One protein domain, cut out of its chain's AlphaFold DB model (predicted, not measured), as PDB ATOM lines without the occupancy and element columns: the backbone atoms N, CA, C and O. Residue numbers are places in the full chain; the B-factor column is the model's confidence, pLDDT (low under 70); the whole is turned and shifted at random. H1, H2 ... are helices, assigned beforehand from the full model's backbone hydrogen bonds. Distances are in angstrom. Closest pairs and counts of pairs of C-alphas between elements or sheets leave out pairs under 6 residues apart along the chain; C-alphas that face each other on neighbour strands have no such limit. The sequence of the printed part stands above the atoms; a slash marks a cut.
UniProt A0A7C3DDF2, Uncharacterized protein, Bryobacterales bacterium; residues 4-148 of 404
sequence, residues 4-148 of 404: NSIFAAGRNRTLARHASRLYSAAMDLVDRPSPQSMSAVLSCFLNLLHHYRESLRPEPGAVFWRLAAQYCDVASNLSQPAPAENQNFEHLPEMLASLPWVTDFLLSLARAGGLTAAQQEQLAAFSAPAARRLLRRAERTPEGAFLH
ATOM      1  N   ASN A   4     -38.328  -3.851 -14.330       44.56
ATOM      2  CA  ASN A   4     -39.537  -3.897 -15.143       44.56
ATOM      3  C   ASN A   4     -40.613  -2.883 -14.743       44.56
ATOM      4  O   ASN A   4     -41.283  -2.390 -15.626       44.56
ATOM      5  N   SER A   5     -40.789  -2.512 -13.474       48.19
ATOM      6  CA  SER A   5     -41.796  -1.514 -13.061       48.19
ATOM      7  C   SER A   5     -41.437  -0.070 -13.444       48.19
ATOM      8  O   SER A   5     -42.337   0.723 -13.704       48.19
ATOM      9  N   ILE A   6     -40.143   0.251 -13.569       49.66
ATOM     10  CA  ILE A   6     -39.667   1.529 -14.132       49.66
ATOM     11  C   ILE A   6     -39.821   1.513 -15.668       49.66
ATOM     12  O   ILE A   6     -40.115   2.537 -16.280       49.66
ATOM     13  N   PHE A   7     -39.699   0.331 -16.288       52.91
ATOM     14  CA  PHE A   7     -39.822   0.114 -17.737       52.91
ATOM     15  C   PHE A   7     -41.251  -0.189 -18.238       52.91
ATOM     16  O   PHE A   7     -41.512  -0.058 -19.434       52.91
ATOM     17  N   ALA A   8     -42.185  -0.584 -17.362       46.44
ATOM     18  CA  ALA A   8     -43.515  -1.106 -17.713       46.44
ATOM     19  C   ALA A   8     -44.473  -0.034 -18.240       46.44
ATOM     20  O   ALA A   8     -45.520  -0.352 -18.803       46.44
ATOM     21  N   ALA A   9     -44.117   1.240 -18.119       43.66
ATOM     22  CA  ALA A   9     -44.790   2.287 -18.858       43.66
ATOM     23  C   ALA A   9     -43.972   2.557 -20.124       43.66
ATOM     24  O   ALA A   9     -42.865   3.077 -20.027       43.66
ATOM     25  N   GLY A  10     -44.519   2.239 -21.303       46.94
ATOM     26  CA  GLY A  10     -43.957   2.514 -22.637       46.94
ATOM     27  C   GLY A  10     -43.742   4.005 -22.964       46.94
ATOM     28  O   GLY A  10     -44.134   4.478 -24.026       46.94
ATOM     29  N   ARG A  11     -43.132   4.762 -22.048       53.47
ATOM     30  CA  ARG A  11     -42.968   6.218 -22.052       53.47
ATOM     31  C   ARG A  11     -41.655   6.678 -22.673       53.47
ATOM     32  O   ARG A  11     -41.519   7.865 -22.940       53.47
ATOM     33  N   ASN A  12     -40.706   5.782 -22.964       69.75
ATOM     34  CA  ASN A  12     -39.436   6.187 -23.564       69.75
ATOM     35  C   ASN A  12     -39.014   5.280 -24.730       69.75
ATOM     36  O   ASN A  12     -38.192   4.374 -24.589       69.75
ATOM     37  N   ARG A  13     -39.578   5.559 -25.916       76.62
ATOM     38  CA  ARG A  13     -39.224   4.899 -27.191       76.62
ATOM     39  C   ARG A  13     -37.713   4.909 -27.461       76.62
ATOM     40  O   ARG A  13     -37.205   3.996 -28.108       76.62
ATOM     41  N   THR A  14     -36.995   5.912 -26.956       79.88
ATOM     42  CA  THR A  14     -35.537   6.024 -27.083       79.88
ATOM     43  C   THR A  14     -34.828   4.914 -26.313       79.88
ATOM     44  O   THR A  14     -33.997   4.219 -26.890       79.88
ATOM     45  N   LEU A  15     -35.201   4.659 -25.054       81.56
ATOM     46  CA  LEU A  15     -34.608   3.575 -24.257       81.56
ATOM     47  C   LEU A  15     -34.867   2.195 -24.868       81.56
ATOM     48  O   LEU A  15     -33.940   1.395 -24.970       81.56
ATOM     49  N   ALA A  16     -36.088   1.946 -25.350       80.25
ATOM     50  CA  ALA A  16     -36.421   0.700 -26.042       80.25
ATOM     51  C   ALA A  16     -35.555   0.491 -27.299       80.25
ATOM     52  O   ALA A  16     -35.059  -0.608 -27.544       80.25
ATOM     53  N   ARG A  17     -35.303   1.563 -28.065       85.44
ATOM     54  CA  ARG A  17     -34.405   1.529 -29.228       85.44
ATOM     55  C   ARG A  17     -32.969   1.179 -28.830       85.44
ATOM     56  O   ARG A  17     -32.345   0.367 -29.506       85.44
ATOM     57  N   HIS A  18     -32.440   1.761 -27.753       87.00
ATOM     58  CA  HIS A  18     -31.090   1.435 -27.277       87.00
ATOM     59  C   HIS A  18     -30.987   0.003 -26.742       87.00
ATOM     60  O   HIS A  18     -30.005  -0.672 -27.037       87.00
ATOM     61  N   ALA A  19     -32.004  -0.486 -26.029       85.44
ATOM     62  CA  ALA A  19     -32.052  -1.870 -25.559       85.44
ATOM     63  C   ALA A  19     -32.095  -2.872 -26.727       85.44
ATOM     64  O   ALA A  19     -31.360  -3.854 -26.720       85.44
ATOM     65  N   SER A  20     -32.886  -2.586 -27.766       86.00
ATOM     66  CA  SER A  20     -32.920  -3.401 -28.987       86.00
ATOM     67  C   SER A  20     -31.566  -3.423 -29.704       86.00
ATOM     68  O   SER A  20     -31.118  -4.495 -30.093       86.00
ATOM     69  N   ARG A  21     -30.877  -2.278 -29.819       90.94
ATOM     70  CA  ARG A  21     -29.521  -2.217 -30.397       90.94
ATOM     71  C   ARG A  21     -28.509  -3.032 -29.595       90.94
ATOM     72  O   ARG A  21     -27.708  -3.741 -30.190       90.94
ATOM     73  N   LEU A  22     -28.566  -2.950 -28.265       91.62
ATOM     74  CA  LEU A  22     -27.716  -3.756 -27.390       91.62
ATOM     75  C   LEU A  22     -27.969  -5.254 -27.590       91.62
ATOM     76  O   LEU A  22     -27.017  -6.020 -27.675       91.62
ATOM     77  N   TYR A  23     -29.236  -5.662 -27.691       87.88
ATOM     78  CA  TYR A  23     -29.589  -7.053 -27.954       87.88
ATOM     79  C   TYR A  23     -29.038  -7.538 -29.300       87.88
ATOM     80  O   TYR A  23     -28.387  -8.575 -29.340       87.88
ATOM     81  N   SER A  24     -29.224  -6.768 -30.378       92.25
ATOM     82  CA  SER A  24     -28.661  -7.103 -31.693       92.25
ATOM     83  C   SER A  24     -27.138  -7.234 -31.650       92.25
ATOM     84  O   SER A  24     -26.616  -8.257 -32.075       92.25
ATOM     85  N   ALA A  25     -26.433  -6.272 -31.043       92.75
ATOM     86  CA  ALA A  25     -24.979  -6.344 -30.893       92.75
ATOM     87  C   ALA A  25     -24.534  -7.573 -30.076       92.75
ATOM     88  O   ALA A  25     -23.503  -8.174 -30.364       92.75
ATOM     89  N   ALA A  26     -25.309  -7.963 -29.058       92.69
ATOM     90  CA  ALA A  26     -25.022  -9.155 -28.266       92.69
ATOM     91  C   ALA A  26     -25.201 -10.446 -29.078       92.69
ATOM     92  O   ALA A  26     -24.408 -11.367 -28.909       92.69
ATOM     93  N   MET A  27     -26.205 -10.513 -29.960       94.38
ATOM     94  CA  MET A  27     -26.365 -11.643 -30.882       94.38
ATOM     95  C   MET A  27     -25.202 -11.703 -31.877       94.38
ATOM     96  O   MET A  27     -24.595 -12.759 -32.023       94.38
ATOM     97  N   ASP A  28     -24.801 -10.564 -32.449       94.19
ATOM     98  CA  ASP A  28     -23.650 -10.497 -33.359       94.19
ATOM     99  C   ASP A  28     -22.348 -10.959 -32.683       94.19
ATOM    100  O   ASP A  28     -21.539 -11.653 -33.297       94.19
ATOM    101  N   LEU A  29     -22.142 -10.611 -31.406       94.75
ATOM    102  CA  LEU A  29     -20.996 -11.076 -30.620       94.75
ATOM    103  C   LEU A  29     -21.010 -12.597 -30.407       94.75
ATOM    104  O   LEU A  29     -19.949 -13.220 -30.446       94.75
ATOM    105  N   VAL A  30     -22.183 -13.188 -30.162       95.31
ATOM    106  CA  VAL A  30     -22.335 -14.644 -30.006       95.31
ATOM    107  C   VAL A  30     -22.059 -15.360 -31.328       95.31
ATOM    108  O   VAL A  30     -21.336 -16.354 -31.338       95.31
ATOM    109  N   ASP A  31     -22.583 -14.833 -32.433       95.38
ATOM    110  CA  ASP A  31     -22.432 -15.433 -33.759       95.38
ATOM    111  C   ASP A  31     -21.008 -15.273 -34.315       95.38
ATOM    112  O   ASP A  31     -20.494 -16.161 -34.999       95.38
ATOM    113  N   ARG A  32     -20.363 -14.126 -34.058       94.25
ATOM    114  CA  ARG A  32     -19.043 -13.755 -34.594       94.25
ATOM    115  C   ARG A  32     -18.204 -13.050 -33.521       94.25
ATOM    116  O   ARG A  32     -18.099 -11.817 -33.523       94.25
ATOM    117  N   PRO A  33     -17.576 -13.806 -32.605       92.81
ATOM    118  CA  PRO A  33     -16.786 -13.221 -31.533       92.81
ATOM    119  C   PRO A  33     -15.527 -12.550 -32.086       92.81
ATOM    120  O   PRO A  33     -14.653 -13.199 -32.657       92.81
ATOM    121  N   SER A  34     -15.427 -11.236 -31.898       91.75
ATOM    122  CA  SER A  34     -14.263 -10.435 -32.266       91.75
ATOM    123  C   SER A  34     -14.151  -9.208 -31.354       91.75
ATOM    124  O   SER A  34     -15.118  -8.849 -30.670       91.75
ATOM    125  N   PRO A  35     -12.992  -8.529 -31.324       90.25
ATOM    126  CA  PRO A  35     -12.878  -7.237 -30.655       90.25
ATOM    127  C   PRO A  35     -13.933  -6.231 -31.151       90.25
ATOM    128  O   PRO A  35     -14.619  -5.625 -30.334       90.25
ATOM    129  N   GLN A  36     -14.195  -6.191 -32.462       89.81
ATOM    130  CA  GLN A  36     -15.182  -5.295 -33.080       89.81
ATOM    131  C   GLN A  36     -16.611  -5.557 -32.590       89.81
ATOM    132  O   GLN A  36     -17.327  -4.620 -32.227       89.81
ATOM    133  N   SER A  37     -17.042  -6.823 -32.535       91.94
ATOM    134  CA  SER A  37     -18.378  -7.156 -32.023       91.94
ATOM    135  C   SER A  37     -18.489  -6.896 -30.517       91.94
ATOM    136  O   SER A  37     -19.532  -6.439 -30.044       91.94
ATOM    137  N   MET A  38     -17.401  -7.061 -29.755       93.50
ATOM    138  CA  MET A  38     -17.352  -6.668 -28.344       93.50
ATOM    139  C   MET A  38     -17.428  -5.143 -28.164       93.50
ATOM    140  O   MET A  38     -18.178  -4.669 -27.308       93.50
ATOM    141  N   SER A  39     -16.699  -4.365 -28.969       90.94
ATOM    142  CA  SER A  39     -16.740  -2.898 -28.945       90.94
ATOM    143  C   SER A  39     -18.164  -2.392 -29.193       90.94
ATOM    144  O   SER A  39     -18.685  -1.577 -28.425       90.94
ATOM    145  N   ALA A  40     -18.864  -2.976 -30.174       91.44
ATOM    146  CA  ALA A  40     -20.260  -2.657 -30.463       91.44
ATOM    147  C   ALA A  40     -21.191  -2.900 -29.260       91.44
ATOM    148  O   ALA A  40     -22.016  -2.036 -28.938       91.44
ATOM    149  N   VAL A  41     -21.046  -4.031 -28.555       92.62
ATOM    150  CA  VAL A  41     -21.827  -4.339 -27.341       92.62
ATOM    151  C   VAL A  41     -21.563  -3.314 -26.241       92.62
ATOM    152  O   VAL A  41     -22.507  -2.759 -25.670       92.62
ATOM    153  N   LEU A  42     -20.292  -3.032 -25.951       91.94
ATOM    154  CA  LEU A  42     -19.898  -2.108 -24.888       91.94
ATOM    155  C   LEU A  42     -20.385  -0.683 -25.173       91.94
ATOM    156  O   LEU A  42     -20.948  -0.035 -24.286       91.94
ATOM    157  N   SER A  43     -20.246  -0.224 -26.416       88.44
ATOM    158  CA  SER A  43     -20.730   1.079 -26.872       88.44
ATOM    159  C   SER A  43     -22.258   1.173 -26.824       88.44
ATOM    160  O   SER A  43     -22.808   2.174 -26.355       88.44
ATOM    161  N   CYS A  44     -22.982   0.123 -27.228       89.88
ATOM    162  CA  CYS A  44     -24.441   0.079 -27.092       89.88
ATOM    163  C   CYS A  44     -24.879   0.131 -25.625       89.88
ATOM    164  O   CYS A  44     -25.819   0.857 -25.288       89.88
ATOM    165  N   PHE A  45     -24.185  -0.592 -24.745       90.19
ATOM    166  CA  PHE A  45     -24.512  -0.618 -23.326       90.19
ATOM    167  C   PHE A  45     -24.213   0.719 -22.639       90.19
ATOM    168  O   PHE A  45     -25.047   1.214 -21.878       90.19
ATOM    169  N   LEU A  46     -23.084   1.359 -22.958       87.31
ATOM    170  CA  LEU A  46     -22.752   2.690 -22.453       87.31
ATOM    171  C   LEU A  46     -23.798   3.733 -22.874       87.31
ATOM    172  O   LEU A  46     -24.251   4.518 -22.040       87.31
ATOM    173  N   ASN A  47     -24.230   3.705 -24.138       85.12
ATOM    174  CA  ASN A  47     -25.274   4.598 -24.645       85.12
ATOM    175  C   ASN A  47     -26.618   4.372 -23.944       85.12
ATOM    176  O   ASN A  47     -27.272   5.334 -23.538       85.12
ATOM    177  N   LEU A  48     -27.023   3.111 -23.755       86.44
ATOM    178  CA  LEU A  48     -28.232   2.778 -23.000       86.44
ATOM    179  C   LEU A  48     -28.154   3.335 -21.572       86.44
ATOM    180  O   LEU A  48     -29.092   3.986 -21.113       86.44
ATOM    181  N   LEU A  49     -27.023   3.127 -20.896       86.12
ATOM    182  CA  LEU A  49     -26.797   3.597 -19.535       86.12
ATOM    183  C   LEU A  49     -26.839   5.127 -19.441       86.12
ATOM    184  O   LEU A  49     -27.463   5.667 -18.527       86.12
ATOM    185  N   HIS A  50     -26.223   5.828 -20.395       83.94
ATOM    186  CA  HIS A  50     -26.262   7.287 -20.482       83.94
ATOM    187  C   HIS A  50     -27.697   7.805 -20.638       83.94
ATOM    188  O   HIS A  50     -28.153   8.607 -19.823       83.94
ATOM    189  N   HIS A  51     -28.444   7.300 -21.624       84.38
ATOM    190  CA  HIS A  51     -29.823   7.735 -21.851       84.38
ATOM    191  C   HIS A  51     -30.745   7.407 -20.680       84.38
ATOM    192  O   HIS A  51     -31.655   8.180 -20.375       84.38
ATOM    193  N   TYR A  52     -30.502   6.291 -19.994       83.75
ATOM    194  CA  TYR A  52     -31.275   5.937 -18.815       83.75
ATOM    195  C   TYR A  52     -31.023   6.918 -17.666       83.75
ATOM    196  O   TYR A  52     -31.972   7.425 -17.066       83.75
ATOM    197  N   ARG A  53     -29.756   7.273 -17.417       84.69
ATOM    198  CA  ARG A  53     -29.390   8.297 -16.427       84.69
ATOM    199  C   ARG A  53     -30.006   9.658 -16.747       84.69
ATOM    200  O   ARG A  53     -30.540  10.286 -15.839       84.69
ATOM    201  N   GLU A  54     -29.980  10.091 -18.008       83.56
ATOM    202  CA  GLU A  54     -30.623  11.350 -18.406       83.56
ATOM    203  C   GLU A  54     -32.145  11.297 -18.225       83.56
ATOM    204  O   GLU A  54     -32.736  12.274 -17.777       83.56
ATOM    205  N   SER A  55     -32.784  10.152 -18.489       83.69
ATOM    206  CA  SER A  55     -34.230  10.009 -18.278       83.69
ATOM    207  C   SER A  55     -34.638  10.024 -16.804       83.69
ATOM    208  O   SER A  55     -35.714  10.520 -16.488       83.69
ATOM    209  N   LEU A  56     -33.773   9.532 -15.908       85.44
ATOM    210  CA  LEU A  56     -33.988   9.577 -14.459       85.44
ATOM    211  C   LEU A  56     -33.598  10.917 -13.838       85.44
ATOM    212  O   LEU A  56     -33.996  11.204 -12.717       85.44
ATOM    213  N   ARG A  57     -32.817  11.748 -14.533       85.31
ATOM    214  CA  ARG A  57     -32.285  13.013 -14.013       85.31
ATOM    215  C   ARG A  57     -33.319  13.935 -13.338       85.31
ATOM    216  O   ARG A  57     -32.927  14.551 -12.344       85.31
ATOM    217  N   PRO A  58     -34.569  14.083 -13.827       86.94
ATOM    218  CA  PRO A  58     -35.564  14.922 -13.160       86.94
ATOM    219  C   PRO A  58     -36.250  14.241 -11.965       86.94
ATOM    220  O   PRO A  58     -36.925  14.929 -11.203       86.94
ATOM    221  N   GLU A  59     -36.095  12.926 -11.782       88.88
ATOM    222  CA  GLU A  59     -36.780  12.192 -10.719       88.88
ATOM    223  C   GLU A  59     -36.265  12.611  -9.330       88.88
ATOM    224  O   GLU A  59     -35.047  12.691  -9.121       88.88
ATOM    225  N   PRO A  60     -37.145  12.826  -8.332       89.44
ATOM    226  CA  PRO A  60     -36.736  13.294  -7.006       89.44
ATOM    227  C   PRO A  60     -35.680  12.407  -6.335       89.44
ATOM    228  O   PRO A  60     -34.745  12.917  -5.716       89.44
ATOM    229  N   GLY A  61     -35.780  11.080  -6.494       90.19
ATOM    230  CA  GLY A  61     -34.793  10.129  -5.971       90.19
ATOM    231  C   GLY A  61     -33.412  10.291  -6.612       90.19
ATOM    232  O   GLY A  61     -32.394  10.240  -5.918       90.19
ATOM    233  N   ALA A  62     -33.362  10.577  -7.917       90.50
ATOM    234  CA  ALA A  62     -32.121  10.835  -8.641       90.50
ATOM    235  C   ALA A  62     -31.483  12.167  -8.226       90.50
ATOM    236  O   ALA A  62     -30.272  12.239  -7.998       90.50
ATOM    237  N   VAL A  63     -32.299  13.216  -8.079       92.62
ATOM    238  CA  VAL A  63     -31.845  14.525  -7.596       92.62
ATOM    239  C   VAL A  63     -31.304  14.421  -6.170       92.62
ATOM    240  O   VAL A  63     -30.223  14.942  -5.883       92.62
ATOM    241  N   PHE A  64     -32.012  13.700  -5.295       95.00
ATOM    242  CA  PHE A  64     -31.584  13.460  -3.922       95.00
ATOM    243  C   PHE A  64     -30.274  12.664  -3.858       95.00
ATOM    244  O   PHE A  64     -29.375  13.027  -3.099       95.00
ATOM    245  N   TRP A  65     -30.121  11.627  -4.688       94.69
ATOM    246  CA  TRP A  65     -28.863  10.887  -4.791       94.69
ATOM    247  C   TRP A  65     -27.707  11.756  -5.272       94.69
ATOM    248  O   TRP A  65     -26.640  11.710  -4.668       94.69
ATOM    249  N   ARG A  66     -27.918  12.603  -6.288       92.06
ATOM    250  CA  ARG A  66     -26.880  13.519  -6.783       92.06
ATOM    251  C   ARG A  66     -26.400  14.471  -5.688       92.06
ATOM    252  O   ARG A  66     -25.194  14.573  -5.475       92.06
ATOM    253  N   LEU A  67     -27.331  15.102  -4.962       94.62
ATOM    254  CA  LEU A  67     -27.000  15.923  -3.794       94.62
ATOM    255  C   LEU A  67     -26.177  15.125  -2.785       94.62
ATOM    256  O   LEU A  67     -25.114  15.571  -2.371       94.62
ATOM    257  N   ALA A  68     -26.678  13.957  -2.380       95.19
ATOM    258  CA  ALA A  68     -26.071  13.172  -1.318       95.19
ATOM    259  C   ALA A  68     -24.674  12.658  -1.694       95.19
ATOM    260  O   ALA A  68     -23.780  12.694  -0.852       95.19
ATOM    261  N   ALA A  69     -24.474  12.226  -2.941       92.81
ATOM    262  CA  ALA A  69     -23.188  11.768  -3.456       92.81
ATOM    263  C   ALA A  69     -22.163  12.908  -3.490       92.81
ATOM    264  O   ALA A  69     -21.107  12.795  -2.878       92.81
ATOM    265  N   GLN A  70     -22.502  14.042  -4.110       92.12
ATOM    266  CA  GLN A  70     -21.582  15.177  -4.245       92.12
ATOM    267  C   GLN A  70     -21.286  15.846  -2.896       92.12
ATOM    268  O   GLN A  70     -20.143  16.201  -2.609       92.12
ATOM    269  N   TYR A  71     -22.295  15.968  -2.031       93.94
ATOM    270  CA  TYR A  71     -22.110  16.452  -0.666       93.94
ATOM    271  C   TYR A  71     -21.226  15.504   0.152       93.94
ATOM    272  O   TYR A  71     -20.350  15.966   0.877       93.94
ATOM    273  N   CYS A  72     -21.414  14.185   0.027       93.62
ATOM    274  CA  CYS A  72     -20.579  13.192   0.705       93.62
ATOM    275  C   CYS A  72     -19.138  13.202   0.210       93.62
ATOM    276  O   CYS A  72     -18.231  13.126   1.043       93.62
ATOM    277  N   ASP A  73     -18.923  13.343  -1.096       90.00
ATOM    278  CA  ASP A  73     -17.593  13.472  -1.681       90.00
ATOM    279  C   ASP A  73     -16.872  14.706  -1.117       90.00
ATOM    280  O   ASP A  73     -15.763  14.584  -0.602       90.00
ATOM    281  N   VAL A  74     -17.504  15.883  -1.107       91.69
ATOM    282  CA  VAL A  74     -16.880  17.100  -0.555       91.69
ATOM    283  C   VAL A  74     -16.681  17.004   0.962       91.69
ATOM    284  O   VAL A  74     -15.563  17.187   1.442       91.69
ATOM    285  N   ALA A  75     -17.719  16.653   1.726       91.44
ATOM    286  CA  ALA A  75     -17.660  16.569   3.187       91.44
ATOM    287  C   ALA A  75     -16.592  15.582   3.687       91.44
ATOM    288  O   ALA A  75     -15.910  15.846   4.676       91.44
ATOM    289  N   SER A  76     -16.415  14.449   2.995       88.81
ATOM    290  CA  SER A  76     -15.404  13.454   3.376       88.81
ATOM    291  C   SER A  76     -13.986  13.998   3.213       88.81
ATOM    292  O   SER A  76     -13.151  13.766   4.084       88.81
ATOM    293  N   ASN A  77     -13.733  14.779   2.159       85.94
ATOM    294  CA  ASN A  77     -12.409  15.336   1.878       85.94
ATOM    295  C   ASN A  77     -12.125  16.643   2.641       85.94
ATOM    296  O   ASN A  77     -10.970  16.932   2.928       85.94
ATOM    297  N   LEU A  78     -13.155  17.391   3.060       81.88
ATOM    298  CA  LEU A  78     -13.009  18.519   3.996       81.88
ATOM    299  C   LEU A  78     -12.655  18.076   5.417       81.88
ATOM    300  O   LEU A  78     -11.980  18.801   6.138       81.88
ATOM    301  N   SER A  79     -13.109  16.889   5.826       63.06
ATOM    302  CA  SER A  79     -12.771  16.309   7.134       63.06
ATOM    303  C   SER A  79     -11.397  15.629   7.176       63.06
ATOM    304  O   SER A  79     -10.956  15.214   8.244       63.06
ATOM    305  N   GLN A  80     -10.748  15.477   6.016       58.34
ATOM    306  CA  GLN A  80      -9.489  14.755   5.838       58.34
ATOM    307  C   GLN A  80      -8.501  15.458   4.881       58.34
ATOM    308  O   GLN A  80      -7.877  14.756   4.081       58.34
ATOM    309  N   PRO A  81      -8.328  16.797   4.865       51.25
ATOM    310  CA  PRO A  81      -7.317  17.379   3.999       51.25
ATOM    311  C   PRO A  81      -5.950  16.939   4.528       51.25
ATOM    312  O   PRO A  81      -5.431  17.492   5.488       51.25
ATOM    313  N   ALA A  82      -5.382  15.908   3.913       49.66
ATOM    314  CA  ALA A  82      -4.020  15.475   4.153       49.66
ATOM    315  C   ALA A  82      -3.219  15.499   2.840       49.66
ATOM    316  O   ALA A  82      -2.892  14.445   2.296       49.66
ATOM    317  N   PRO A  83      -2.873  16.681   2.301       49.22
ATOM    318  CA  PRO A  83      -1.606  16.881   1.617       49.22
ATOM    319  C   PRO A  83      -0.530  17.307   2.636       49.22
ATOM    320  O   PRO A  83      -0.838  17.878   3.679       49.22
ATOM    321  N   ALA A  84       0.735  17.043   2.309       48.25
ATOM    322  CA  ALA A  84       1.916  17.022   3.185       48.25
ATOM    323  C   ALA A  84       2.232  18.265   4.058       48.25
ATOM    324  O   ALA A  84       3.225  18.225   4.781       48.25
ATOM    325  N   GLU A  85       1.449  19.350   4.017       51.66
ATOM    326  CA  GLU A  85       1.865  20.643   4.583       51.66
ATOM    327  C   GLU A  85       0.835  21.445   5.400       51.66
ATOM    328  O   GLU A  85       1.248  22.468   5.932       51.66
ATOM    329  N   ASN A  86      -0.445  21.063   5.578       52.91
ATOM    330  CA  ASN A  86      -1.369  21.934   6.343       52.91
ATOM    331  C   ASN A  86      -2.292  21.269   7.369       52.91
ATOM    332  O   ASN A  86      -2.824  20.179   7.189       52.91
ATOM    333  N   GLN A  87      -2.437  22.021   8.462       55.00
ATOM    334  CA  GLN A  87      -3.068  21.722   9.739       55.00
ATOM    335  C   GLN A  87      -4.580  22.007   9.670       55.00
ATOM    336  O   GLN A  87      -4.983  23.053   9.172       55.00
ATOM    337  N   ASN A  88      -5.395  21.068  10.163       59.19
ATOM    338  CA  ASN A  88      -6.832  21.149  10.480       59.19
ATOM    339  C   ASN A  88      -7.551  22.467  10.109       59.19
ATOM    340  O   ASN A  88      -7.660  23.385  10.921       59.19
ATOM    341  N   PHE A  89      -8.102  22.547   8.893       73.94
ATOM    342  CA  PHE A  89      -8.891  23.691   8.424       73.94
ATOM    343  C   PHE A  89     -10.307  23.728   9.025       73.94
ATOM    344  O   PHE A  89     -11.297  23.548   8.315       73.94
ATOM    345  N   GLU A  90     -10.418  23.995  10.328       76.88
ATOM    346  CA  GLU A  90     -11.697  24.009  11.062       76.88
ATOM    347  C   GLU A  90     -12.745  24.959  10.452       76.88
ATOM    348  O   GLU A  90     -13.930  24.631  10.423       76.88
ATOM    349  N   HIS A  91     -12.315  26.097   9.896       83.75
ATOM    350  CA  HIS A  91     -13.208  27.115   9.323       83.75
ATOM    351  C   HIS A  91     -13.541  26.919   7.837       83.75
ATOM    352  O   HIS A  91     -14.463  27.553   7.324       83.75
ATOM    353  N   LEU A  92     -12.814  26.058   7.114       87.00
ATOM    354  CA  LEU A  92     -13.022  25.883   5.671       87.00
ATOM    355  C   LEU A  92     -14.440  25.392   5.314       87.00
ATOM    356  O   LEU A  92     -14.990  25.920   4.350       87.00
ATOM    357  N   PRO A  93     -15.068  24.453   6.052       89.38
ATOM    358  CA  PRO A  93     -16.458  24.062   5.812       89.38
ATOM    359  C   PRO A  93     -17.436  25.242   5.774       89.38
ATOM    360  O   PRO A  93     -18.190  25.387   4.812       89.38
ATOM    361  N   GLU A  94     -17.387  26.110   6.786       89.44
ATOM    362  CA  GLU A  94     -18.271  27.273   6.906       89.44
ATOM    363  C   GLU A  94     -17.989  28.304   5.806       89.44
ATOM    364  O   GLU A  94     -18.908  28.808   5.160       89.44
ATOM    365  N   MET A  95     -16.710  28.569   5.526       92.56
ATOM    366  CA  MET A  95     -16.311  29.487   4.458       92.56
ATOM    367  C   MET A  95     -16.673  28.968   3.062       92.56
ATOM    368  O   MET A  95     -16.994  29.754   2.175       92.56
ATOM    369  N   LEU A  96     -16.628  27.654   2.837       92.06
ATOM    370  CA  LEU A  96     -17.071  27.061   1.580       92.06
ATOM    371  C   LEU A  96     -18.591  27.180   1.440       92.06
ATOM    372  O   LEU A  96     -19.081  27.528   0.370       92.06
ATOM    373  N   ALA A  97     -19.335  26.920   2.517       92.25
ATOM    374  CA  ALA A  97     -20.789  27.020   2.530       92.25
ATOM    375  C   ALA A  97     -21.306  28.450   2.311       92.25
ATOM    376  O   ALA A  97     -22.440  28.598   1.855       92.25
ATOM    377  N   SER A  98     -20.497  29.474   2.613       92.75
ATOM    378  CA  SER A  98     -20.838  30.886   2.395       92.75
ATOM    379  C   SER A  98     -20.571  31.388   0.972       92.75
ATOM    380  O   SER A  98     -20.985  32.499   0.634       92.75
ATOM    381  N   LEU A  99     -19.928  30.586   0.110       95.56
ATOM    382  CA  LEU A  99     -19.814  30.915  -1.310       95.56
ATOM    383  C   LEU A  99     -21.204  30.846  -1.967       95.56
ATOM    384  O   LEU A  99     -21.818  29.775  -1.931       95.56
ATOM    385  N   PRO A 100     -21.678  31.913  -2.644       95.62
ATOM    386  CA  PRO A 100     -23.032  31.956  -3.201       95.62
ATOM    387  C   PRO A 100     -23.353  30.758  -4.098       95.62
ATOM    388  O   PRO A 100     -24.389  30.119  -3.941       95.62
ATOM    389  N   TRP A 101     -22.419  30.374  -4.975       94.88
ATOM    390  CA  TRP A 101     -22.626  29.249  -5.885       94.88
ATOM    391  C   TRP A 101     -22.733  27.899  -5.158       94.88
ATOM    392  O   TRP A 101     -23.434  27.013  -5.646       94.88
ATOM    393  N   VAL A 102     -22.069  27.726  -4.006       95.62
ATOM    394  CA  VAL A 102     -22.166  26.509  -3.181       95.62
ATOM    395  C   VAL A 102     -23.520  26.472  -2.492       95.62
ATOM    396  O   VAL A 102     -24.211  25.453  -2.552       95.62
ATOM    397  N   THR A 103     -23.920  27.584  -1.867       94.31
ATOM    398  CA  THR A 103     -25.218  27.706  -1.202       94.31
ATOM    399  C   THR A 103     -26.355  27.445  -2.189       94.31
ATOM    400  O   THR A 103     -27.203  26.587  -1.939       94.31
ATOM    401  N   ASP A 104     -26.334  28.111  -3.344       94.50
ATOM    402  CA  ASP A 104     -27.342  27.964  -4.395       94.50
ATOM    403  C   ASP A 104     -27.410  26.526  -4.904       94.50
ATOM    404  O   ASP A 104     -28.496  25.961  -5.056       94.50
ATOM    405  N   PHE A 105     -26.252  25.897  -5.113       92.94
ATOM    406  CA  PHE A 105     -26.170  24.508  -5.540       92.94
ATOM    407  C   PHE A 105     -26.811  23.553  -4.526       92.94
ATOM    408  O   PHE A 105     -27.675  22.746  -4.887       92.94
ATOM    409  N   LEU A 106     -26.410  23.652  -3.254       93.94
ATOM    410  CA  LEU A 106     -26.911  22.788  -2.187       93.94
ATOM    411  C   LEU A 106     -28.412  22.988  -1.981       93.94
ATOM    412  O   LEU A 106     -29.154  22.007  -1.953       93.94
ATOM    413  N   LEU A 107     -28.880  24.237  -1.899       94.00
ATOM    414  CA  LEU A 107     -30.293  24.544  -1.682       94.00
ATOM    415  C   LEU A 107     -31.160  24.153  -2.880       94.00
ATOM    416  O   LEU A 107     -32.239  23.590  -2.685       94.00
ATOM    417  N   SER A 108     -30.697  24.386  -4.112       93.19
ATOM    418  CA  SER A 108     -31.428  23.991  -5.320       93.19
ATOM    419  C   SER A 108     -31.658  22.481  -5.354       93.19
ATOM    420  O   SER A 108     -32.782  22.030  -5.588       93.19
ATOM    421  N   LEU A 109     -30.616  21.682  -5.107       91.69
ATOM    422  CA  LEU A 109     -30.749  20.226  -5.109       91.69
ATOM    423  C   LEU A 109     -31.492  19.703  -3.880       91.69
ATOM    424  O   LEU A 109     -32.243  18.741  -3.999       91.69
ATOM    425  N   ALA A 110     -31.325  20.325  -2.713       93.50
ATOM    426  CA  ALA A 110     -32.014  19.915  -1.494       93.50
ATOM    427  C   ALA A 110     -33.525  20.137  -1.586       93.50
ATOM    428  O   ALA A 110     -34.290  19.250  -1.209       93.50
ATOM    429  N   ARG A 111     -33.960  21.272  -2.149       93.44
ATOM    430  CA  ARG A 111     -35.380  21.546  -2.408       93.44
ATOM    431  C   ARG A 111     -35.959  20.553  -3.412       93.44
ATOM    432  O   ARG A 111     -36.977  19.932  -3.131       93.44
ATOM    433  N   ALA A 112     -35.280  20.350  -4.540       89.44
ATOM    434  CA  ALA A 112     -35.733  19.415  -5.571       89.44
ATOM    435  C   ALA A 112     -35.676  17.938  -5.120       89.44
ATOM    436  O   ALA A 112     -36.486  17.128  -5.557       89.44
ATOM    437  N   GLY A 113     -34.763  17.592  -4.208       88.19
ATOM    438  CA  GLY A 113     -34.658  16.275  -3.570       88.19
ATOM    439  C   GLY A 113     -35.560  16.084  -2.342       88.19
ATOM    440  O   GLY A 113     -35.489  15.035  -1.703       88.19
ATOM    441  N   GLY A 114     -36.385  17.074  -1.982       91.50
ATOM    442  CA  GLY A 114     -37.378  16.966  -0.909       91.50
ATOM    443  C   GLY A 114     -36.820  16.986   0.521       91.50
ATOM    444  O   GLY A 114     -37.408  16.375   1.415       91.50
ATOM    445  N   LEU A 115     -35.685  17.650   0.767       93.56
ATOM    446  CA  LEU A 115     -35.176  17.868   2.128       93.56
ATOM    447  C   LEU A 115     -35.995  18.945   2.849       93.56
ATOM    448  O   LEU A 115     -36.355  19.966   2.262       93.56
ATOM    449  N   THR A 116     -36.230  18.756   4.148       93.75
ATOM    450  CA  THR A 116     -36.901  19.759   4.992       93.75
ATOM    451  C   THR A 116     -36.011  20.986   5.221       93.75
ATOM    452  O   THR A 116     -34.793  20.896   5.086       93.75
ATOM    453  N   ALA A 117     -36.588  22.125   5.621       92.94
ATOM    454  CA  ALA A 117     -35.819  23.341   5.928       92.94
ATOM    455  C   ALA A 117     -34.709  23.085   6.968       92.94
ATOM    456  O   ALA A 117     -33.550  23.403   6.725       92.94
ATOM    457  N   ALA A 118     -35.025  22.367   8.051       91.38
ATOM    458  CA  ALA A 118     -34.039  21.981   9.063       91.38
ATOM    459  C   ALA A 118     -32.909  21.091   8.505       91.38
ATOM    460  O   ALA A 118     -31.770  21.165   8.956       91.38
ATOM    461  N   GLN A 119     -33.197  20.233   7.519       91.69
ATOM    462  CA  GLN A 119     -32.168  19.432   6.845       91.69
ATOM    463  C   GLN A 119     -31.317  20.273   5.890       91.69
ATOM    464  O   GLN A 119     -30.133  19.989   5.738       91.69
ATOM    465  N   GLN A 120     -31.907  21.288   5.254       92.81
ATOM    466  CA  GLN A 120     -31.200  22.219   4.372       92.81
ATOM    467  C   GLN A 120     -30.180  23.051   5.158       92.81
ATOM    468  O   GLN A 120     -29.028  23.139   4.743       92.81
ATOM    469  N   GLU A 121     -30.563  23.575   6.325       90.56
ATOM    470  CA  GLU A 121     -29.672  24.339   7.215       90.56
ATOM    471  C   GLU A 121     -28.444  23.524   7.651       90.56
ATOM    472  O   GLU A 121     -27.331  24.041   7.727       90.56
ATOM    473  N   GLN A 122     -28.612  22.215   7.859       91.31
ATOM    474  CA  GLN A 122     -27.522  21.319   8.258       91.31
ATOM    475  C   GLN A 122     -26.479  21.072   7.158       91.31
ATOM    476  O   GLN A 122     -25.387  20.590   7.468       91.31
ATOM    477  N   LEU A 123     -26.782  21.366   5.887       92.06
ATOM    478  CA  LEU A 123     -25.834  21.160   4.786       92.06
ATOM    479  C   LEU A 123     -24.643  22.123   4.864       92.06
ATOM    480  O   LEU A 123     -23.547  21.752   4.457       92.06
ATOM    481  N   ALA A 124     -24.820  23.316   5.438       90.88
ATOM    482  CA  ALA A 124     -23.737  24.292   5.578       90.88
ATOM    483  C   ALA A 124     -22.572  23.776   6.444       90.88
ATOM    484  O   ALA A 124     -21.437  24.219   6.296       90.88
ATOM    485  N   ALA A 125     -22.827  22.795   7.314       90.62
ATOM    486  CA  ALA A 125     -21.814  22.242   8.204       90.62
ATOM    487  C   ALA A 125     -20.850  21.247   7.526       90.62
ATOM    488  O   ALA A 125     -19.893  20.823   8.171       90.62
ATOM    489  N   PHE A 126     -21.121  20.789   6.292       92.00
ATOM    490  CA  PHE A 126     -20.335  19.748   5.599       92.00
ATOM    491  C   PHE A 126     -19.949  18.546   6.489       92.00
ATOM    492  O   PHE A 126     -18.851  17.994   6.427       92.00
ATOM    493  N   SER A 127     -20.873  18.106   7.344       90.88
ATOM    494  CA  SER A 127     -20.625  17.032   8.308       90.88
ATOM    495  C   SER A 127     -20.491  15.673   7.609       90.88
ATOM    496  O   SER A 127     -21.481  15.124   7.119       90.88
ATOM    497  N   ALA A 128     -19.297  15.069   7.627       89.94
ATOM    498  CA  ALA A 128     -19.057  13.757   7.016       89.94
ATOM    499  C   ALA A 128     -19.983  12.636   7.556       89.94
ATOM    500  O   ALA A 128     -20.517  11.856   6.757       89.94
ATOM    501  N   PRO A 129     -20.276  12.535   8.874       92.62
ATOM    502  CA  PRO A 129     -21.290  11.607   9.375       92.62
ATOM    503  C   PRO A 129     -22.696  11.865   8.818       92.62
ATOM    504  O   PRO A 129     -23.400  10.905   8.488       92.62
ATOM    505  N   ALA A 130     -23.116  13.131   8.708       92.06
ATOM    506  CA  ALA A 130     -24.414  13.482   8.132       92.06
ATOM    507  C   ALA A 130     -24.466  13.143   6.640       92.06
ATOM    508  O   ALA A 130     -25.437  12.543   6.183       92.06
ATOM    509  N   ALA A 131     -23.387  13.422   5.911       93.38
ATOM    510  CA  ALA A 131     -23.268  13.123   4.495       93.38
ATOM    511  C   ALA A 131     -23.379  11.618   4.214       93.38
ATOM    512  O   ALA A 131     -24.189  11.202   3.389       93.38
ATOM    513  N   ARG A 132     -22.689  10.775   4.998       94.88
ATOM    514  CA  ARG A 132     -22.824   9.308   4.911       94.88
ATOM    515  C   ARG A 132     -24.248   8.823   5.199       94.88
ATOM    516  O   ARG A 132     -24.697   7.846   4.603       94.88
ATOM    517  N   ARG A 133     -24.972   9.467   6.125       95.06
ATOM    518  CA  ARG A 133     -26.387   9.143   6.389       95.06
ATOM    519  C   ARG A 133     -27.283   9.532   5.212       95.06
ATOM    520  O   ARG A 133     -28.143   8.732   4.849       95.06
ATOM    521  N   LEU A 134     -27.072  10.713   4.627       95.06
ATOM    522  CA  LEU A 134     -27.799  11.165   3.440       95.06
ATOM    523  C   LEU A 134     -27.559  10.222   2.260       95.06
ATOM    524  O   LEU A 134     -28.531   9.766   1.665       95.06
ATOM    525  N   LEU A 135     -26.304   9.851   1.990       95.75
ATOM    526  CA  LEU A 135     -25.954   8.943   0.895       95.75
ATOM    527  C   LEU A 135     -26.619   7.574   1.061       95.75
ATOM    528  O   LEU A 135     -27.329   7.133   0.164       95.75
ATOM    529  N   ARG A 136     -26.523   6.956   2.247       95.88
ATOM    530  CA  ARG A 136     -27.215   5.683   2.527       95.88
ATOM    531  C   ARG A 136     -28.732   5.779   2.390       95.88
ATOM    532  O   ARG A 136     -29.377   4.803   2.021       95.88
ATOM    533  N   ARG A 137     -29.333   6.922   2.739       95.62
ATOM    534  CA  ARG A 137     -30.772   7.147   2.549       95.62
ATOM    535  C   ARG A 137     -31.104   7.265   1.062       95.62
ATOM    536  O   ARG A 137     -32.101   6.696   0.637       95.62
ATOM    537  N   ALA A 138     -30.281   7.965   0.288       94.94
ATOM    538  CA  ALA A 138     -30.479   8.108  -1.146       94.94
ATOM    539  C   ALA A 138     -30.311   6.776  -1.887       94.94
ATOM    540  O   ALA A 138     -31.137   6.442  -2.725       94.94
ATOM    541  N   GLU A 139     -29.326   5.959  -1.519       93.62
ATOM    542  CA  GLU A 139     -29.104   4.619  -2.089       93.62
ATOM    543  C   GLU A 139     -30.233   3.622  -1.787       93.62
ATOM    544  O   GLU A 139     -30.331   2.592  -2.442       93.62
ATOM    545  N   ARG A 140     -31.107   3.914  -0.815       93.25
ATOM    546  CA  ARG A 140     -32.324   3.124  -0.561       93.25
ATOM    547  C   ARG A 140     -33.483   3.493  -1.485       93.25
ATOM    548  O   ARG A 140     -34.460   2.750  -1.537       93.25
ATOM    549  N   THR A 141     -33.404   4.627  -2.181       90.75
ATOM    550  CA  THR A 141     -34.368   4.960  -3.238       90.75
ATOM    551  C   THR A 141     -34.078   4.114  -4.483       90.75
ATOM    552  O   THR A 141     -32.911   3.796  -4.728       90.75
ATOM    553  N   PRO A 142     -35.093   3.734  -5.278       88.12
ATOM    554  CA  PRO A 142     -34.883   2.978  -6.514       88.12
ATOM    555  C   PRO A 142     -33.921   3.675  -7.484       88.12
ATOM    556  O   PRO A 142     -33.003   3.048  -8.014       88.12
ATOM    557  N   GLU A 143     -34.091   4.984  -7.670       89.00
ATOM    558  CA  GLU A 143     -33.271   5.796  -8.568       89.00
ATOM    559  C   GLU A 143     -31.838   5.904  -8.044       89.00
ATOM    560  O   GLU A 143     -30.886   5.734  -8.803       89.00
ATOM    561  N   GLY A 144     -31.666   6.140  -6.740       89.44
ATOM    562  CA  GLY A 144     -30.346   6.227  -6.120       89.44
ATOM    563  C   GLY A 144     -29.585   4.900  -6.128       89.44
ATOM    564  O   GLY A 144     -28.389   4.891  -6.420       89.44
ATOM    565  N   ALA A 145     -30.261   3.774  -5.878       89.06
ATOM    566  CA  ALA A 145     -29.669   2.440  -5.997       89.06
ATOM    567  C   ALA A 145     -29.164   2.184  -7.423       89.06
ATOM    568  O   ALA A 145     -28.024   1.751  -7.624       89.06
ATOM    569  N   PHE A 146     -29.993   2.514  -8.419       88.44
ATOM    570  CA  PHE A 146     -29.618   2.409  -9.822       88.44
ATOM    571  C   PHE A 146     -28.415   3.299 -10.151       88.44
ATOM    572  O   PHE A 146     -27.448   2.817 -10.734       88.44
ATOM    573  N   LEU A 147     -28.441   4.582  -9.775       87.62
ATOM    574  CA  LEU A 147     -27.367   5.531 -10.085       87.62
ATOM    575  C   LEU A 147     -26.036   5.132  -9.441       87.62
ATOM    576  O   LEU A 147     -24.994   5.210 -10.096       87.62
ATOM    577  N   HIS A 148     -26.073   4.631  -8.204       87.00
ATOM    578  CA  HIS A 148     -24.900   4.068  -7.540       87.00
ATOM    579  C   HIS A 148     -24.312   2.895  -8.343       87.00
ATOM    580  O   HIS A 148     -23.108   2.855  -8.613       87.00
TER     581      HIS A 148
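AT A GLANCE: This is residues 4 to 148 of the 404 residues of an uncharacterized protein of Bryobacterales bacterium (UniProt A0A7C3DDF2). Two helical lobes form a wide V: the hairpin of H2 and H3 is one arm, and H3 meets H4, the core of the larger lobe, near their ends. H6, H8 and H9 pack on H4, H7 packs on H6 and H5 on H7, while loop residues 82 to 87 stick out. The printed part has 145 residues with nine named helices, H1 to H9 in order, and no named strand: all helix. It is loose, with a radius of gyration of the C-alphas of 20.3 A and spans of 61 by 41 by 25 A.

IN THESE COORDINATES: H1, residues 4 to 7, begins at C-alpha 4 (-39.537, -3.897, -15.143). H2 is residues 13 to 31, 27.2 A; H3 35 to 56, 31.5 A; H4 60 to 78, 26.7 A. H5 is residues 92 to 97, H6 100 to 112, H7 117 to 125, H8 128 to 138. H9, residues 142 to 148, ends at C-alpha 148 (-24.900, 4.068, -7.540).

HOW THE PARTS SIT: The hub H4 touches H8 at a shallow tilt of 21 degrees, opposite ways, the closest C-alphas being those of Cys 72 and Ala 131, 4.6 A. H4 touches H9 with residues 61 to 65 alone, closest C-alphas Trp 65 and Gly 144, 5.1 A, and H6 with residues 60 to 67 alone, Leu 67 and Leu 109, 5.9 A. H6 and H7 form a hairpin, C-alphas 110 and 120 closest at 6.4 A; H7 touches H5, C-alphas 97 and 124 at 5.0 A. H2 and H3 touch as a hairpin, C-alphas 29 and 37 at 4.9 A. H3 and H4 are close but not clearly touching, about perpendicular at 78 degrees. H1 touches no helix. Each O i to N i+4 pair is within hydrogen-bond range in H2 to H6, H8 and H9; H7 has 1 of 5, with 5 of 6 O i to N i+3 pairs, and H1 is too short.

THE WHOLE: The C-alphas farthest apart, of Asp 31 and His 91, are 61.2 A apart. The printed part has no cut; the link H4 to H5 is long, the others tight. Residues 4 to 12 and 79 to 88 have pLDDT under 70.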